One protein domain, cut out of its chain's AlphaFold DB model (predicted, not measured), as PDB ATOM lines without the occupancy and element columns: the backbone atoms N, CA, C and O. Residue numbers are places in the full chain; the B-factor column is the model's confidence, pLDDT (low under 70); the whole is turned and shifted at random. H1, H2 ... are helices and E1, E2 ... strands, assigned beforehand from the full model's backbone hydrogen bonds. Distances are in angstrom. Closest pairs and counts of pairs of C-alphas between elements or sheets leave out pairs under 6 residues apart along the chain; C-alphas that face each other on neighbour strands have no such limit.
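This is residues 12 to 60 of the 191 residues of the protein "Death domain-containing protein" of Scylla olivacea (UniProt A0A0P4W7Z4). With little regular structure, the domain is a long, open loop: from the short helix H1, the unnamed residues 17 to 38 run out and turn back into a two-stranded antiparallel hairpin, E1 and E2. The printed part has 49 residues, in the order H1, E1, E2, of mixed class with only 17 residues in named elements. It is extended, with a radius of gyration of the C-alphas of 15.4 A and spans of 44 by 26 by 16 A.

H1, residues 12 to 16, is apart from E2, residues 54 to 59. Its one O i to N i+4 pair is within hydrogen-bond range. E1, residues 39 to 44, and E2 form a hairpin, antiparallel at 163 degrees; C-alphas 39 and 59, 4.5 A apart, face each other. N 42 and O 56 are within hydrogen-bond range at 2.8 A, as are N 40 and O 58 at 2.9 A.

H1 begins at C-alpha 12 (48.685, 16.172, 16.891). E1 measures 16.9 A from first to last C-alpha; E2 measures 16.4 A and ends at C-alpha 59 (32.260, 4.649, -8.361).

The C-alphas of Lys 18 and Gly 33 are the farthest apart, 45.0 A. The printed part has no cut. The link H1 to E1 is long, 22 residues; residues 15 to 20 stand free. Residue 19 and residues 32 to 35 have pLDDT under 70.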
ATOM      1  N   GLU A  12      48.181  16.942  15.747       89.38
ATOM      2  CA  GLU A  12      48.685  16.172  16.891       89.38
ATOM      3  C   GLU A  12      48.298  14.692  16.824       89.38
ATOM      4  O   GLU A  12      49.107  13.830  17.158       89.38
ATOM      5  N   LYS A  13      47.087  14.383  16.339       86.94
ATOM      6  CA  LYS A  13      46.627  13.000  16.169       86.94
ATOM      7  C   LYS A  13      47.341  12.311  15.013       86.94
ATOM      8  O   LYS A  13      47.770  11.176  15.168       86.94
ATOM      9  N   LEU A  14      47.482  12.994  13.878       88.12
ATOM     10  CA  LEU A  14      48.175  12.467  12.696       88.12
ATOM     11  C   LEU A  14      49.675  12.263  12.944       88.12
ATOM     12  O   LEU A  14      50.223  11.233  12.577       88.12
ATOM     13  N   TRP A  15      50.327  13.238  13.577       86.75
ATOM     14  CA  TRP A  15      51.765  13.234  13.842       86.75
ATOM     15  C   TRP A  15      52.144  12.355  15.040       86.75
ATOM     16  O   TRP A  15      53.220  11.766  15.069       86.75
ATOM     17  N   GLY A  16      51.261  12.266  16.039       84.25
ATOM     18  CA  GLY A  16      51.454  11.460  17.245       84.25
ATOM     19  C   GLY A  16      51.033   9.994  17.115       84.25
ATOM     20  O   GLY A  16      51.250   9.226  18.055       84.25
ATOM     21  N   ALA A  17      50.437   9.587  15.989       81.56
ATOM     22  CA  ALA A  17      50.015   8.210  15.756       81.56
ATOM     23  C   ALA A  17      51.236   7.285  15.629       81.56
ATOM     24  O   ALA A  17      51.942   7.302  14.624       81.56
ATOM     25  N   LYS A  18      51.507   6.486  16.668       72.06
ATOM     26  CA  LYS A  18      52.640   5.545  16.681       72.06
ATOM     27  C   LYS A  18      52.293   4.189  16.073       72.06
ATOM     28  O   LYS A  18      53.096   3.666  15.319       72.06
ATOM     29  N   ASN A  19      51.118   3.645  16.403       69.69
ATOM     30  CA  ASN A  19      50.688   2.303  15.980       69.69
ATOM     31  C   ASN A  19      49.196   2.207  15.605       69.69
ATOM     32  O   ASN A  19      48.811   1.231  14.969       69.69
ATOM     33  N   ASP A  20      48.367   3.194  15.963       77.69
ATOM     34  CA  ASP A  20      46.938   3.169  15.642       77.69
ATOM     35  C   ASP A  20      46.657   3.949  14.352       77.69
ATOM     36  O   ASP A  20      46.992   5.137  14.268       77.69
ATOM     37  N   PRO A  21      46.029   3.322  13.341       76.94
ATOM     38  CA  PRO A  21      45.661   4.014  12.119       76.94
ATOM     39  C   PRO A  21      44.584   5.061  12.417       76.94
ATOM     40  O   PRO A  21      43.474   4.742  12.851       76.94
ATOM     41  N   VAL A  22      44.894   6.331  12.153       85.69
ATOM     42  CA  VAL A  22      43.913   7.414  12.276       85.69
ATOM     43  C   VAL A  22      42.926   7.313  11.118       85.69
ATOM     44  O   VAL A  22      43.315   7.391   9.954       85.69
ATOM     45  N   SER A  23      41.642   7.151  11.434       85.25
ATOM     46  CA  SER A  23      40.574   7.053  10.440       85.25
ATOM     47  C   SER A  23      39.454   8.055  10.708       85.25
ATOM     48  O   SER A  23      39.205   8.469  11.841       85.25
ATOM     49  N   ILE A  24      38.801   8.459   9.624       85.69
ATOM     50  CA  ILE A  24      37.565   9.238   9.611       85.69
ATOM     51  C   ILE A  24      36.555   8.491   8.749       85.69
ATOM     52  O   ILE A  24      36.925   7.871   7.750       85.69
ATOM     53  N   SER A  25      35.284   8.558   9.130       86.81
ATOM     54  CA  SER A  25      34.220   7.784   8.492       86.81
ATOM     55  C   SER A  25      33.156   8.711   7.936       86.81
ATOM     56  O   SER A  25      32.679   9.601   8.636       86.81
ATOM     57  N   PHE A  26      32.757   8.482   6.689       83.94
ATOM     58  CA  PHE A  26      31.653   9.190   6.050       83.94
ATOM     59  C   PHE A  26      30.474   8.235   5.885       83.94
ATOM     60  O   PHE A  26      30.633   7.147   5.335       83.94
ATOM     61  N   THR A  27      29.294   8.661   6.328       84.44
ATOM     62  CA  THR A  27      28.042   7.926   6.121       84.44
ATOM     63  C   THR A  27      27.289   8.555   4.956       84.44
ATOM     64  O   THR A  27      27.164   9.778   4.883       84.44
ATOM     65  N   LEU A  28      26.815   7.725   4.028       78.88
ATOM     66  CA  LEU A  28      26.063   8.145   2.848       78.88
ATOM     67  C   LEU A  28      24.662   7.537   2.913       78.88
ATOM     68  O   LEU A  28      24.524   6.335   3.126       78.88
ATOM     69  N   GLU A  29      23.641   8.358   2.689       79.94
ATOM     70  CA  GLU A  29      22.245   7.922   2.631       79.94
ATOM     71  C   GLU A  29      21.736   7.963   1.189       79.94
ATOM     72  O   GLU A  29      22.039   8.884   0.425       79.94
ATOM     73  N   ARG A  30      20.958   6.948   0.803       74.12
ATOM     74  CA  ARG A  30      20.324   6.869  -0.515       74.12
ATOM     75  C   ARG A  30      18.919   7.448  -0.418       74.12
ATOM     76  O   ARG A  30      18.106   6.944   0.347       74.12
ATOM     77  N   THR A  31      18.619   8.461  -1.223       77.44
ATOM     78  CA  THR A  31      17.253   8.988  -1.332       77.44
ATOM     79  C   THR A  31      16.342   7.964  -2.012       77.44
ATOM     80  O   THR A  31      16.743   7.330  -2.995       77.44
ATOM     81  N   GLU A  32      15.123   7.802  -1.491       69.94
ATOM     82  CA  GLU A  32      14.138   6.842  -1.999       69.94
ATOM     83  C   GLU A  32      13.913   7.004  -3.516       69.94
ATOM     84  O   GLU A  32      13.834   8.115  -4.039       69.94
ATOM     85  N   GLY A  33      13.861   5.880  -4.240       65.62
ATOM     86  CA  GLY A  33      13.590   5.834  -5.685       65.62
ATOM     87  C   GLY A  33      14.791   6.033  -6.624       65.62
ATOM     88  O   GLY A  33      14.658   5.805  -7.825       65.62
ATOM     89  N   SER A  34      15.979   6.399  -6.131       64.00
ATOM     90  CA  SER A  34      17.169   6.511  -6.992       64.00
ATOM     91  C   SER A  34      17.739   5.128  -7.318       64.00
ATOM     92  O   SER A  34      18.183   4.444  -6.406       64.00
ATOM     93  N   SER A  35      17.786   4.712  -8.592       68.12
ATOM     94  CA  SER A  35      18.493   3.494  -9.061       68.12
ATOM     95  C   SER A  35      19.976   3.754  -9.396       68.12
ATOM     96  O   SER A  35      20.731   2.822  -9.654       68.12
ATOM     97  N   ALA A  36      20.410   5.018  -9.351       72.50
ATOM     98  CA  ALA A  36      21.720   5.428  -9.839       72.50
ATOM     99  C   ALA A  36      22.886   4.793  -9.048       72.50
ATOM    100  O   ALA A  36      22.782   4.633  -7.824       72.50
ATOM    101  N   PRO A  37      24.002   4.468  -9.725       76.69
ATOM    102  CA  PRO A  37      25.232   4.030  -9.075       76.69
ATOM    103  C   PRO A  37      25.797   5.138  -8.180       76.69
ATOM    104  O   PRO A  37      25.678   6.331  -8.476       76.69
ATOM    105  N   LEU A  38      26.428   4.754  -7.068       81.12
ATOM    106  CA  LEU A  38      27.144   5.705  -6.222       81.12
ATOM    107  C   LEU A  38      28.380   6.196  -6.975       81.12
ATOM    108  O   LEU A  38      29.288   5.420  -7.249       81.12
ATOM    109  N   ALA A  39      28.431   7.498  -7.244       84.00
ATOM    110  CA  ALA A  39      29.601   8.171  -7.785       84.00
ATOM    111  C   ALA A  39      29.930   9.396  -6.926       84.00
ATOM    112  O   ALA A  39      29.153  10.350  -6.856       84.00
ATOM    113  N   CYS A  40      31.083   9.391  -6.258       85.25
ATOM    114  CA  CYS A  40      31.533  10.528  -5.462       85.25
ATOM    115  C   CYS A  40      33.050  10.732  -5.529       85.25
ATOM    116  O   CYS A  40      33.817   9.902  -6.026       85.25
ATOM    117  N   ARG A  41      33.492  11.903  -5.068       88.00
ATOM    118  CA  ARG A  41      34.901  12.294  -5.053       88.00
ATOM    119  C   ARG A  41      35.294  12.703  -3.644       88.00
ATOM    120  O   ARG A  41      34.800  13.710  -3.146       88.00
ATOM    121  N   MET A  42      36.223  11.968  -3.054       88.50
ATOM    122  CA  MET A  42      36.861  12.322  -1.795       88.50
ATOM    123  C   MET A  42      38.147  13.099  -2.076       88.50
ATOM    124  O   MET A  42      38.892  12.796  -3.009       88.50
ATOM    125  N   VAL A  43      38.387  14.142  -1.290       89.31
ATOM    126  CA  VAL A  43      39.578  14.983  -1.404       89.31
ATOM    127  C   VAL A  43      40.248  15.027  -0.042       89.31
ATOM    128  O   VAL A  43      39.633  15.474   0.920       89.31
ATOM    129  N   ALA A  44      41.503  14.595   0.016       89.69
ATOM    130  CA  ALA A  44      42.349  14.718   1.194       89.69
ATOM    131  C   ALA A  44      43.426  15.770   0.916       89.69
ATOM    132  O   ALA A  44      44.082  15.738  -0.127       89.69
ATOM    133  N   GLN A  45      43.578  16.735   1.820       89.50
ATOM    134  CA  GLN A  45      44.590  17.781   1.703       89.50
ATOM    135  C   GLN A  45      44.987  18.302   3.080       89.50
ATOM    136  O   GLN A  45      44.158  18.375   3.989       89.50
ATOM    137  N   GLN A  46      46.236  18.736   3.209       89.75
ATOM    138  CA  GLN A  46      46.671  19.506   4.364       89.75
ATOM    139  C   GLN A  46      46.231  20.964   4.202       89.75
ATOM    140  O   GLN A  46      46.503  21.608   3.188       89.75
ATOM    141  N   LYS A  47      45.549  21.506   5.213       84.50
ATOM    142  CA  LYS A  47      45.097  22.904   5.223       84.50
ATOM    143  C   LYS A  47      46.298  23.843   5.054       84.50
ATOM    144  O   LYS A  47      47.282  23.721   5.775       84.50
ATOM    145  N   GLY A  48      46.224  24.754   4.083       82.25
ATOM    146  CA  GLY A  48      47.320  25.672   3.750       82.25
ATOM    147  C   GLY A  48      48.378  25.117   2.783       82.25
ATOM    148  O   GLY A  48      49.254  25.871   2.375       82.25
ATOM    149  N   SER A  49      48.287  23.849   2.361       79.38
ATOM    150  CA  SER A  49      49.137  23.268   1.312       79.38
ATOM    151  C   SER A  49      48.288  22.841   0.114       79.38
ATOM    152  O   SER A  49      47.409  21.989   0.227       79.38
ATOM    153  N   SER A  50      48.549  23.428  -1.055       72.38
ATOM    154  CA  SER A  50      47.898  23.050  -2.317       72.38
ATOM    155  C   SER A  50      48.660  21.968  -3.093       72.38
ATOM    156  O   SER A  50      48.108  21.394  -4.029       72.38
ATOM    157  N   THR A  51      49.907  21.671  -2.708       77.56
ATOM    158  CA  THR A  51      50.802  20.755  -3.435       77.56
ATOM    159  C   THR A  51      50.530  19.286  -3.127       77.56
ATOM    160  O   THR A  51      50.685  18.440  -4.000       77.56
ATOM    161  N   HIS A  52      50.082  18.972  -1.907       77.50
ATOM    162  CA  HIS A  52      49.847  17.600  -1.440       77.50
ATOM    163  C   HIS A  52      48.350  17.287  -1.338       77.50
ATOM    164  O   HIS A  52      47.842  16.889  -0.290       77.50
ATOM    165  N   ARG A  53      47.620  17.517  -2.434       86.88
ATOM    166  CA  ARG A  53      46.193  17.200  -2.538       86.88
ATOM    167  C   ARG A  53      46.005  15.847  -3.214       86.88
ATOM    168  O   ARG A  53      46.345  15.689  -4.383       86.88
ATOM    169  N   GLN A  54      45.369  14.910  -2.520       89.44
ATOM    170  CA  GLN A  54      44.966  13.630  -3.087       89.44
ATOM    171  C   GLN A  54      43.474  13.641  -3.420       89.44
ATOM    172  O   GLN A  54      42.640  14.128  -2.655       89.44
ATOM    173  N   VAL A  55      43.133  13.106  -4.591       90.62
ATOM    174  CA  VAL A  55      41.754  13.004  -5.069       90.62
ATOM    175  C   VAL A  55      41.435  11.540  -5.319       90.62
ATOM    176  O   VAL A  55      42.040  10.912  -6.181       90.62
ATOM    177  N   ILE A  56      40.454  11.021  -4.590       88.12
ATOM    178  CA  ILE A  56      39.973   9.646  -4.705       88.12
ATOM    179  C   ILE A  56      38.580   9.698  -5.328       88.12
ATOM    180  O   ILE A  56      37.703  10.425  -4.862       88.12
ATOM    181  N   ARG A  57      38.377   8.956  -6.418       87.62
ATOM    182  CA  ARG A  57      37.070   8.803  -7.066       87.62
ATOM    183  C   ARG A  57      36.497   7.449  -6.675       87.62
ATOM    184  O   ARG A  57      37.159   6.437  -6.867       87.62
ATOM    185  N   ILE A  58      35.286   7.450  -6.138       85.94
ATOM    186  CA  ILE A  58      34.549   6.251  -5.751       85.94
ATOM    187  C   ILE A  58      33.407   6.116  -6.753       85.94
ATOM    188  O   ILE A  58      32.590   7.029  -6.861       85.94
ATOM    189  N   ASN A  59      33.381   5.016  -7.504       83.94
ATOM    190  CA  ASN A  59      32.260   4.649  -8.361       83.94
ATOM    191  C   ASN A  59      31.855   3.198  -8.060       83.94
ATOM    192  O   ASN A  59      32.717   2.330  -7.948       83.94
ATOM    193  N   SER A  60      30.557   2.955  -7.909       73.81
ATOM    194  CA  SER A  60      29.967   1.633  -7.700       73.81
ATOM    195  C   SER A  60      29.474   0.964  -8.984       73.81
ATOM    196  O   SER A  60      28.873  -0.103  -8.891       73.81
TER     197      SER A  60